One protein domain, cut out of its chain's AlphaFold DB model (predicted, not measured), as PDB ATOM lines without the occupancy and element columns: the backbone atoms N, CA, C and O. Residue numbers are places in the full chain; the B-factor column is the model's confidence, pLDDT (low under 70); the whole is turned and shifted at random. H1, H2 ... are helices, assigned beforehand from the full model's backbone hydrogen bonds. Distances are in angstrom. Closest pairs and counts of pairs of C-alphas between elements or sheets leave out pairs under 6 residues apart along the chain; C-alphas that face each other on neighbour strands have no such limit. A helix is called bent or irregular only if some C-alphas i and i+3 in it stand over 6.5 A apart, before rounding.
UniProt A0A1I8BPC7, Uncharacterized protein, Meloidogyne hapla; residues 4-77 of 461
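What this domain is: This is residues 4 to 77 of the 461 residues of an uncharacterized protein of Meloidogyne hapla (UniProt A0A1I8BPC7). One long helix, H2, has the three other helices packed along one side of it, its other side bare, with their lines at shallow tilts to its own: H1 folds back from its first end, H3 folds back from its last end, and the short H4 packs on its residues 30 to 38. H2, H3 and H4 make a loose triangle, while H1 touches H2 only near their link and its residues 4 to 10 stick out. The printed part has 74 residues with four named helices, H1, H2, H3 and H4 in that order, and no named strand; the class is all helix. The whole is compact, with a radius of gyration of the C-alphas of 12.3 A and spans of 37 by 28 by 20 A.

Where its parts are: H1, residues 4 to 19, begins with C-alpha 4 at (112.715, 68.939, 113.998) and is 23.5 A long from first to last C-alpha. H2, residues 23 to 46, is the longest helix at 35.6 A and begins with C-alpha 23 at (135.511, 53.433, 113.541). It has a kink of 36 degrees near residue 32. H2 is irregular, but only just: C-alphas 43 and 46 are 6.8 A apart, and its line is a rough one. H3, residues 48 to 63, is 23.5 A long. H4, residues 69 to 76, is 10.6 A long and ends with C-alpha 76 at (129.666, 67.153, 131.193).

How they stand to each other: H2 is the hub, touching the three other helices. H1 and H2 form a helical hairpin, at a shallow tilt of 30 degrees, opposite ways. Residues 14 to 18 of H1 touch residues 23 to 29 of H2, and the closest C-alphas, of Ser 17 and Arg 26, are 6.5 A apart. H2 and H3 form a second helical hairpin, at a shallow tilt of 23 degrees, opposite ways. There residues 41 to 45 of H2 touch residues 50 to 54 of H3, with the closest C-alphas, of Ala 44 and Ser 51, 5.9 A apart. H4 touches residues 30 to 38 of H2, the same way at a shallow tilt of 15 degrees; the closest C-alphas, of Pro 34 and Leu 75, are 5.1 A apart. H3 and H4 are close but not clearly touching, with the C-alphas of Glu 62 and Phe 72 closest at 7.5 A. H1 is apart from H3 and from H4. In H4 every O i to N i+4 pair is within hydrogen-bond range; in H1 it is 9 of 12, in H2 16 of 20 and in H3 10 of 12.

The domain as a whole: The two C-alphas farthest apart, of Lys 21 and Thr 46, are 36.9 A apart. The printed part has no cut, and its three links are tight. The mean pLDDT of the printed part is 77.6; residues 4 to 12 and 43 to 48 are under 70.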
ATOM      1  N   SER A   4     112.986  70.312 113.544       38.66
ATOM      2  CA  SER A   4     112.715  68.939 113.998       38.66
ATOM      3  C   SER A   4     113.267  67.850 113.065       38.66
ATOM      4  O   SER A   4     113.613  66.768 113.531       38.66
ATOM      5  N   ARG A   5     113.436  68.131 111.761       34.34
ATOM      6  CA  ARG A   5     113.911  67.133 110.773       34.34
ATOM      7  C   ARG A   5     115.427  66.901 110.807       34.34
ATOM      8  O   ARG A   5     115.885  65.819 110.454       34.34
ATOM      9  N   ILE A   6     116.202  67.881 111.274       44.03
ATOM     10  CA  ILE A   6     117.670  67.785 111.382       44.03
ATOM     11  C   ILE A   6     118.076  66.943 112.606       44.03
ATOM     12  O   ILE A   6     119.069  66.219 112.571       44.03
ATOM     13  N   SER A   7     117.277  66.975 113.677       42.75
ATOM     14  CA  SER A   7     117.544  66.223 114.910       42.75
ATOM     15  C   SER A   7     117.388  64.704 114.718       42.75
ATOM     16  O   SER A   7     118.223  63.927 115.184       42.75
ATOM     17  N   THR A   8     116.394  64.263 113.937       42.88
ATOM     18  CA  THR A   8     116.141  62.832 113.680       42.88
ATOM     19  C   THR A   8     117.208  62.196 112.779       42.88
ATOM     20  O   THR A   8     117.613  61.057 113.006       42.88
ATOM     21  N   GLN A   9     117.741  62.935 111.797       44.88
ATOM     22  CA  GLN A   9     118.822  62.440 110.932       44.88
ATOM     23  C   GLN A   9     120.171  62.329 111.670       44.88
ATOM     24  O   GLN A   9     120.940  61.406 111.407       44.88
ATOM     25  N   ARG A  10     120.449  63.205 112.646       49.91
ATOM     26  CA  ARG A  10     121.705  63.182 113.425       49.91
ATOM     27  C   ARG A  10     121.781  62.017 114.417       49.91
ATOM     28  O   ARG A  10     122.825  61.376 114.514       49.91
ATOM     29  N   LEU A  11     120.666  61.677 115.069       56.25
ATOM     30  CA  LEU A  11     120.538  60.443 115.863       56.25
ATOM     31  C   LEU A  11     120.742  59.184 115.008       56.25
ATOM     32  O   LEU A  11     121.325  58.203 115.467       56.25
ATOM     33  N   THR A  12     120.330  59.245 113.740       62.09
ATOM     34  CA  THR A  12     120.505  58.139 112.793       62.09
ATOM     35  C   THR A  12     121.982  57.903 112.472       62.09
ATOM     36  O   THR A  12     122.380  56.750 112.350       62.09
ATOM     37  N   LEU A  13     122.819  58.946 112.390       73.88
ATOM     38  CA  LEU A  13     124.228  58.797 112.004       73.88
ATOM     39  C   LEU A  13     125.091  58.139 113.090       73.88
ATOM     40  O   LEU A  13     125.867  57.248 112.760       73.88
ATOM     41  N   ILE A  14     124.947  58.532 114.363       75.50
ATOM     42  CA  ILE A  14     125.690  57.921 115.488       75.50
ATOM     43  C   ILE A  14     125.260  56.458 115.672       75.50
ATOM     44  O   ILE A  14     126.092  55.563 115.813       75.50
ATOM     45  N   PHE A  15     123.953  56.196 115.597       76.38
ATOM     46  CA  PHE A  15     123.419  54.838 115.663       76.38
ATOM     47  C   PHE A  15     123.894  53.975 114.483       76.38
ATOM     48  O   PHE A  15     124.306  52.826 114.661       76.38
ATOM     49  N   PHE A  16     123.869  54.526 113.268       76.00
ATOM     50  CA  PHE A  16     124.296  53.836 112.055       76.00
ATOM     51  C   PHE A  16     125.802  53.557 112.052       76.00
ATOM     52  O   PHE A  16     126.198  52.436 111.730       76.00
ATOM     53  N   SER A  17     126.633  54.529 112.441       76.69
ATOM     54  CA  SER A  17     128.088  54.362 112.511       76.69
ATOM     55  C   SER A  17     128.481  53.316 113.554       76.69
ATOM     56  O   SER A  17     129.337  52.478 113.274       76.69
ATOM     57  N   HIS A  18     127.791  53.281 114.696       76.06
ATOM     58  CA  HIS A  18     127.994  52.261 115.721       76.06
ATOM     59  C   HIS A  18     127.566  50.867 115.241       76.06
ATOM     60  O   HIS A  18     128.345  49.917 115.307       76.06
ATOM     61  N   ARG A  19     126.363  50.738 114.665       78.50
ATOM     62  CA  ARG A  19     125.853  49.458 114.140       78.50
ATOM     63  C   ARG A  19     126.719  48.901 113.006       78.50
ATOM     64  O   ARG A  19     126.845  47.685 112.872       78.50
ATOM     65  N   LYS A  20     127.276  49.771 112.162       82.56
ATOM     66  CA  LYS A  20     128.133  49.397 111.027       82.56
ATOM     67  C   LYS A  20     129.624  49.329 111.376       82.56
ATOM     68  O   LYS A  20     130.401  49.038 110.476       82.56
ATOM     69  N   LYS A  21     130.004  49.561 112.642       79.25
ATOM     70  CA  LYS A  21     131.398  49.582 113.130       79.25
ATOM     71  C   LYS A  21     132.311  50.479 112.281       79.25
ATOM     72  O   LYS A  21     133.403  50.097 111.881       79.25
ATOM     73  N   MET A  22     131.822  51.675 111.960       81.69
ATOM     74  CA  MET A  22     132.576  52.668 111.194       81.69
ATOM     75  C   MET A  22     133.478  53.462 112.144       81.69
ATOM     76  O   MET A  22     133.117  54.556 112.582       81.69
ATOM     77  N   ASP A  23     134.635  52.898 112.489       80.06
ATOM     78  CA  ASP A  23     135.511  53.433 113.541       80.06
ATOM     79  C   ASP A  23     136.078  54.823 113.215       80.06
ATOM     80  O   ASP A  23     136.146  55.679 114.094       80.06
ATOM     81  N   SER A  24     136.383  55.108 111.945       84.44
ATOM     82  CA  SER A  24     136.843  56.436 111.501       84.44
ATOM     83  C   SER A  24     135.791  57.525 111.730       84.44
ATOM     84  O   SER A  24     136.085  58.602 112.250       84.44
ATOM     85  N   ILE A  25     134.532  57.228 111.399       84.81
ATOM     86  CA  ILE A  25     133.399  58.132 111.619       84.81
ATOM     87  C   ILE A  25     133.149  58.290 113.118       84.81
ATOM     88  O   ILE A  25     132.868  59.393 113.573       84.81
ATOM     89  N   ARG A  26     133.281  57.217 113.902       79.81
ATOM     90  CA  ARG A  26     133.118  57.261 115.359       79.81
ATOM     91  C   ARG A  26     134.179  58.135 116.033       79.81
ATOM     92  O   ARG A  26     133.827  58.935 116.894       79.81
ATOM     93  N   GLN A  27     135.438  58.034 115.611       83.62
ATOM     94  CA  GLN A  27     136.526  58.891 116.098       83.62
ATOM     95  C   GLN A  27     136.295  60.360 115.727       83.62
ATOM     96  O   GLN A  27     136.413  61.241 116.577       83.62
ATOM     97  N   MET A  28     135.890  60.627 114.481       86.31
ATOM     98  CA  MET A  28     135.547  61.980 114.041       86.31
ATOM     99  C   MET A  28     134.378  62.548 114.856       86.31
ATOM    100  O   MET A  28     134.468  63.656 115.380       86.31
ATOM    101  N   LEU A  29     133.313  61.769 115.048       86.38
ATOM    102  CA  LEU A  29     132.176  62.181 115.865       86.38
ATOM    103  C   LEU A  29     132.585  62.424 117.324       86.38
ATOM    104  O   LEU A  29     132.160  63.430 117.877       86.38
ATOM    105  N   SER A  30     133.453  61.599 117.921       86.81
ATOM    106  CA  SER A  30     133.956  61.822 119.290       86.81
ATOM    107  C   SER A  30     134.669  63.178 119.436       86.81
ATOM    108  O   SER A  30     134.518  63.856 120.446       86.81
ATOM    109  N   ARG A  31     135.359  63.652 118.387       86.25
ATOM    110  CA  ARG A  31     136.023  64.969 118.386       86.25
ATOM    111  C   ARG A  31     135.054  66.154 118.290       86.25
ATOM    112  O   ARG A  31     135.300  67.193 118.898       86.25
ATOM    113  N   TYR A  32     133.993  66.043 117.489       89.12
ATOM    114  CA  TYR A  32     133.103  67.178 117.186       89.12
ATOM    115  C   TYR A  32     131.823  67.209 118.025       89.12
ATOM    116  O   TYR A  32     131.259  68.283 118.231       89.12
ATOM    117  N   VAL A  33     131.351  66.065 118.523       89.94
ATOM    118  CA  VAL A  33     130.123  65.973 119.327       89.94
ATOM    119  C   VAL A  33     130.202  66.804 120.615       89.94
ATOM    120  O   VAL A  33     129.244  67.539 120.856       89.94
ATOM    121  N   PRO A  34     131.308  66.806 121.392       90.25
ATOM    122  CA  PRO A  34     131.445  67.683 122.557       90.25
ATOM    123  C   PRO A  34     131.317  69.167 122.213       90.25
ATOM    124  O   PRO A  34     130.594  69.895 122.890       90.25
ATOM    125  N   LYS A  35     131.938  69.605 121.110       89.25
ATOM    126  CA  LYS A  35     131.857  70.993 120.630       89.25
ATOM    127  C   LYS A  35     130.429  71.357 120.230       89.25
ATOM    128  O   LYS A  35     129.879  72.349 120.697       89.25
ATOM    129  N   LEU A  36     129.797  70.523 119.402       87.56
ATOM    130  CA  LEU A  36     128.415  70.719 118.950       87.56
ATOM    131  C   LEU A  36     127.431  70.759 120.121       87.56
ATOM    132  O   LEU A  36     126.508  71.573 120.114       87.56
ATOM    133  N   TYR A  37     127.630  69.892 121.113       87.75
ATOM    134  CA  TYR A  37     126.847  69.887 122.340       87.75
ATOM    135  C   TYR A  37     127.050  71.177 123.132       87.75
ATOM    136  O   TYR A  37     126.063  71.797 123.504       87.75
ATOM    137  N   ALA A  38     128.295  71.619 123.322       86.31
ATOM    138  CA  ALA A  38     128.601  72.811 124.101       86.31
ATOM    139  C   ALA A  38     127.984  74.091 123.505       86.31
ATOM    140  O   ALA A  38     127.348  74.869 124.220       86.31
ATOM    141  N   TYR A  39     128.064  74.277 122.183       85.00
ATOM    142  CA  TYR A  39     127.390  75.396 121.509       85.00
ATOM    143  C   TYR A  39     125.862  75.276 121.560       85.00
ATOM    144  O   TYR A  39     125.164  76.279 121.729       85.00
ATOM    145  N   ALA A  40     125.321  74.059 121.449       83.75
ATOM    146  CA  ALA A  40     123.887  73.833 121.585       83.75
ATOM    147  C   ALA A  40     123.393  74.102 123.016       83.75
ATOM    148  O   ALA A  40     122.321  74.681 123.169       83.75
ATOM    149  N   SER A  41     124.163  73.732 124.045       80.25
ATOM    150  CA  SER A  41     123.826  73.970 125.451       80.25
ATOM    151  C   SER A  41     123.955  75.441 125.838       80.25
ATOM    152  O   SER A  41     123.125  75.932 126.594       80.25
ATOM    153  N   ASN A  42     124.934  76.169 125.289       76.88
ATOM    154  CA  ASN A  42     125.068  77.608 125.527       76.88
ATOM    155  C   ASN A  42     123.875  78.386 124.939       76.88
ATOM    156  O   ASN A  42     123.286  79.240 125.592       76.88
ATOM    157  N   ASN A  43     123.438  78.007 123.735       68.88
ATOM    158  CA  ASN A  43     122.249  78.587 123.103       68.88
ATOM    159  C   ASN A  43     120.927  78.107 123.740       68.88
ATOM    160  O   ASN A  43     119.887  78.723 123.525       68.88
ATOM    161  N   ALA A  44     120.946  77.019 124.518       62.22
ATOM    162  CA  ALA A  44     119.772  76.460 125.191       62.22
ATOM    163  C   ALA A  44     119.313  77.262 126.415       62.22
ATOM    164  O   ALA A  44     118.195  77.037 126.875       62.22
ATOM    165  N   GLY A  45     120.136  78.181 126.940       58.25
ATOM    166  CA  GLY A  45     119.820  78.978 128.134       58.25
ATOM    167  C   GLY A  45     118.541  79.823 128.024       58.25
ATOM    168  O   GLY A  45     118.003  80.262 129.031       58.25
ATOM    169  N   THR A  46     118.007  80.006 126.813       57.66
ATOM    170  CA  THR A  46     116.723  80.675 126.549       57.66
ATOM    171  C   THR A  46     115.508  79.733 126.559       57.66
ATOM    172  O   THR A  46     114.377  80.215 126.562       57.66
ATOM    173  N   ILE A  47     115.689  78.401 126.557       66.31
ATOM    174  CA  ILE A  47     114.601  77.408 126.461       66.31
ATOM    175  C   ILE A  47     114.864  76.218 127.407       66.31
ATOM    176  O   ILE A  47     115.433  75.199 127.009       66.31
ATOM    177  N   ASN A  48     114.352  76.295 128.641       67.44
ATOM    178  CA  ASN A  48     114.510  75.263 129.687       67.44
ATOM    179  C   ASN A  48     114.097  73.840 129.247       67.44
ATOM    180  O   ASN A  48     114.713  72.855 129.632       67.44
ATOM    181  N   ALA A  49     113.100  73.697 128.368       72.62
ATOM    182  CA  ALA A  49     112.668  72.385 127.863       72.62
ATOM    183  C   ALA A  49     113.667  71.723 126.885       72.62
ATOM    184  O   ALA A  49     113.509  70.550 126.527       72.62
ATOM    185  N   PHE A  50     114.646  72.472 126.372       79.00
ATOM    186  CA  PHE A  50     115.655  71.968 125.441       79.00
ATOM    187  C   PHE A  50     116.887  71.424 126.177       79.00
ATOM    188  O   PHE A  50     117.399  70.380 125.771       79.00
ATOM    189  N   SER A  51     117.300  72.041 127.291       77.06
ATOM    190  CA  SER A  51     118.398  71.537 128.131       77.06
ATOM    191  C   SER A  51     118.087  70.153 128.716       77.06
ATOM    192  O   SER A  51     118.900  69.242 128.581       77.06
ATOM    193  N   GLU A  52     116.871  69.923 129.221       81.81
ATOM    194  CA  GLU A  52     116.450  68.603 129.725       81.81
ATOM    195  C   GLU A  52     116.511  67.498 128.653       81.81
ATOM    196  O   GLU A  52     116.822  66.337 128.934       81.81
ATOM    197  N   LYS A  53     116.199  67.835 127.394       83.06
ATOM    198  CA  LYS A  53     116.284  66.887 126.270       83.06
ATOM    199  C   LYS A  53     117.732  66.567 125.917       83.06
ATOM    200  O   LYS A  53     118.015  65.427 125.550       83.06
ATOM    201  N   LEU A  54     118.624  67.551 126.018       82.38
ATOM    202  CA  LEU A  54     120.058  67.371 125.812       82.38
ATOM    203  C   LEU A  54     120.670  66.476 126.897       82.38
ATOM    204  O   LEU A  54     121.416  65.560 126.560       82.38
ATOM    205  N   GLU A  55     120.285  66.639 128.162       83.44
ATOM    206  CA  GLU A  55     120.746  65.750 129.238       83.44
ATOM    207  C   GLU A  55     120.258  64.308 129.057       83.44
ATOM    208  O   GLU A  55     121.045  63.363 129.156       83.44
ATOM    209  N   LYS A  56     118.977  64.120 128.702       85.81
ATOM    210  CA  LYS A  56     118.434  62.790 128.369       85.81
ATOM    211  C   LYS A  56     119.183  62.149 127.199       85.81
ATOM    212  O   LYS A  56     119.445  60.949 127.225       85.81
ATOM    213  N   LEU A  57     119.541  62.936 126.184       85.19
ATOM    214  CA  LEU A  57     120.304  62.468 125.027       85.19
ATOM    215  C   LEU A  57     121.705  61.982 125.424       85.19
ATOM    216  O   LEU A  57     122.114  60.908 124.985       85.19
ATOM    217  N   VAL A  58     122.407  62.729 126.283       86.25
ATOM    218  CA  VAL A  58     123.712  62.314 126.820       86.25
ATOM    219  C   VAL A  58     123.580  61.009 127.610       86.25
ATOM    220  O   VAL A  58     124.369  60.096 127.386       86.25
ATOM    221  N   GLY A  59     122.539  60.865 128.438       85.75
ATOM    222  CA  GLY A  59     122.274  59.623 129.177       85.75
ATOM    223  C   GLY A  59     122.009  58.411 128.274       85.75
ATOM    224  O   GLY A  59     122.527  57.323 128.522       85.75
ATOM    225  N   VAL A  60     121.267  58.590 127.173       87.00
ATOM    226  CA  VAL A  60     121.077  57.533 126.161       87.00
ATOM    227  C   VAL A  60     122.408  57.166 125.502       87.00
ATOM    228  O   VAL A  60     122.673  55.988 125.257       87.00
ATOM    229  N   TRP A  61     123.266  58.148 125.215       87.38
ATOM    230  CA  TRP A  61     124.569  57.874 124.613       87.38
ATOM    231  C   TRP A  61     125.534  57.150 125.548       87.38
ATOM    232  O   TRP A  61     126.260  56.264 125.091       87.38
ATOM    233  N   GLU A  62     125.502  57.496 126.832       85.94
ATOM    234  CA  GLU A  62     126.274  56.859 127.898       85.94
ATOM    235  C   GLU A  62     125.826  55.404 128.101       85.94
ATOM    236  O   GLU A  62     126.650  54.489 128.067       85.94
ATOM    237  N   GLY A  63     124.510  55.156 128.163       85.31
ATOM    238  CA  GLY A  63     123.951  53.807 128.304       85.31
ATOM    239  C   GLY A  63     124.307  52.862 127.148       85.31
ATOM    240  O   GLY A  63     124.573  51.682 127.367       85.31
ATOM    241  N   HIS A  64     124.374  53.379 125.918       84.25
ATOM    242  CA  HIS A  64     124.764  52.602 124.736       84.25
ATOM    243  C   HIS A  64     126.278  52.589 124.458       84.25
ATOM    244  O   HIS A  64     126.702  51.981 123.474       84.25
ATOM    245  N   LYS A  65     127.099  53.239 125.296       83.81
ATOM    246  CA  LYS A  65     128.562  53.337 125.137       83.81
ATOM    247  C   LYS A  65     128.988  53.765 123.725       83.81
ATOM    248  O   LYS A  65     129.919  53.201 123.139       83.81
ATOM    249  N   TYR A  66     128.294  54.752 123.143       82.44
ATOM    250  CA  TYR A  66     128.629  55.246 121.797       82.44
ATOM    251  C   TYR A  66     129.991  55.942 121.757       82.44
ATOM    252  O   TYR A  66     130.698  55.835 120.753       82.44
ATOM    253  N   PHE A  67     130.395  56.573 122.853       86.56
ATOM    254  CA  PHE A  67     131.673  57.265 122.992       86.56
ATOM    255  C   PHE A  67     132.474  56.702 124.169       86.56
ATOM    256  O   PHE A  67     131.995  55.840 124.903       86.56
ATOM    257  N   ASP A  68     133.717  57.143 124.280       86.81
ATOM    258  CA  ASP A  68     134.645  56.838 125.362       86.81
ATOM    259  C   ASP A  68     134.463  57.792 126.555       86.81
ATOM    260  O   ASP A  68     133.896  58.881 126.428       86.81
ATOM    261  N   ASP A  69     134.977  57.404 127.724       86.62
ATOM    262  CA  ASP A  69     134.817  58.173 128.967       86.62
ATOM    263  C   ASP A  69     135.408  59.590 128.869       86.62
ATOM    264  O   ASP A  69     134.922  60.517 129.518       86.62
ATOM    265  N   SER A  70     136.432  59.787 128.031       87.62
ATOM    266  CA  SER A  70     137.015  61.109 127.769       87.62
ATOM    267  C   SER A  70     136.014  62.049 127.088       87.62
ATOM    268  O   SER A  70     135.822  63.185 127.527       87.62
ATOM    269  N   CYS A  71     135.299  61.559 126.070       87.81
ATOM    270  CA  CYS A  71     134.249  62.311 125.386       87.81
ATOM    271  C   CYS A  71     133.109  62.692 126.342       87.81
ATOM    272  O   CYS A  71     132.624  63.825 126.309       87.81
ATOM    273  N   PHE A  72     132.687  61.781 127.226       89.12
ATOM    274  CA  PHE A  72     131.639  62.086 128.204       89.12
ATOM    275  C   PHE A  72     132.091  63.108 129.249       89.12
ATOM    276  O   PHE A  72     131.313  63.998 129.588       89.12
ATOM    277  N   LYS A  73     133.354  63.071 129.695       88.31
ATOM    278  CA  LYS A  73     133.915  64.119 130.568       88.31
ATOM    279  C   LYS A  73     133.841  65.504 129.921       88.31
ATOM    280  O   LYS A  73     133.470  66.463 130.594       88.31
ATOM    281  N   GLN A  74     134.123  65.606 128.621       87.88
ATOM    282  CA  GLN A  74     133.982  66.862 127.875       87.88
ATOM    283  C   GLN A  74     132.512  67.292 127.740       87.88
ATOM    284  O   GLN A  74     132.194  68.459 127.942       87.88
ATOM    285  N   LEU A  75     131.593  66.355 127.476       87.44
ATOM    286  CA  LEU A  75     130.150  66.634 127.391       87.44
ATOM    287  C   LEU A  75     129.548  67.131 128.714       87.44
ATOM    288  O   LEU A  75     128.602  67.915 128.700       87.44
ATOM    289  N   ARG A  76     130.093  66.697 129.858       87.75
ATOM    290  CA  ARG A  76     129.666  67.153 131.193       87.75
ATOM    291  C   ARG A  76     130.185  68.550 131.546       87.75
ATOM    292  O   ARG A  76     129.630  69.171 132.446       87.75
ATOM    293  N   ASN A  77     131.201  69.059 130.843       88.75
ATOM    294  CA  ASN A  77     131.734  70.408 131.040       88.75
ATOM    295  C   ASN A  77     131.758  71.211 129.723       88.75
ATOM    296  O   ASN A  77     132.825  71.441 129.145       88.75
TER     297      ASN A  77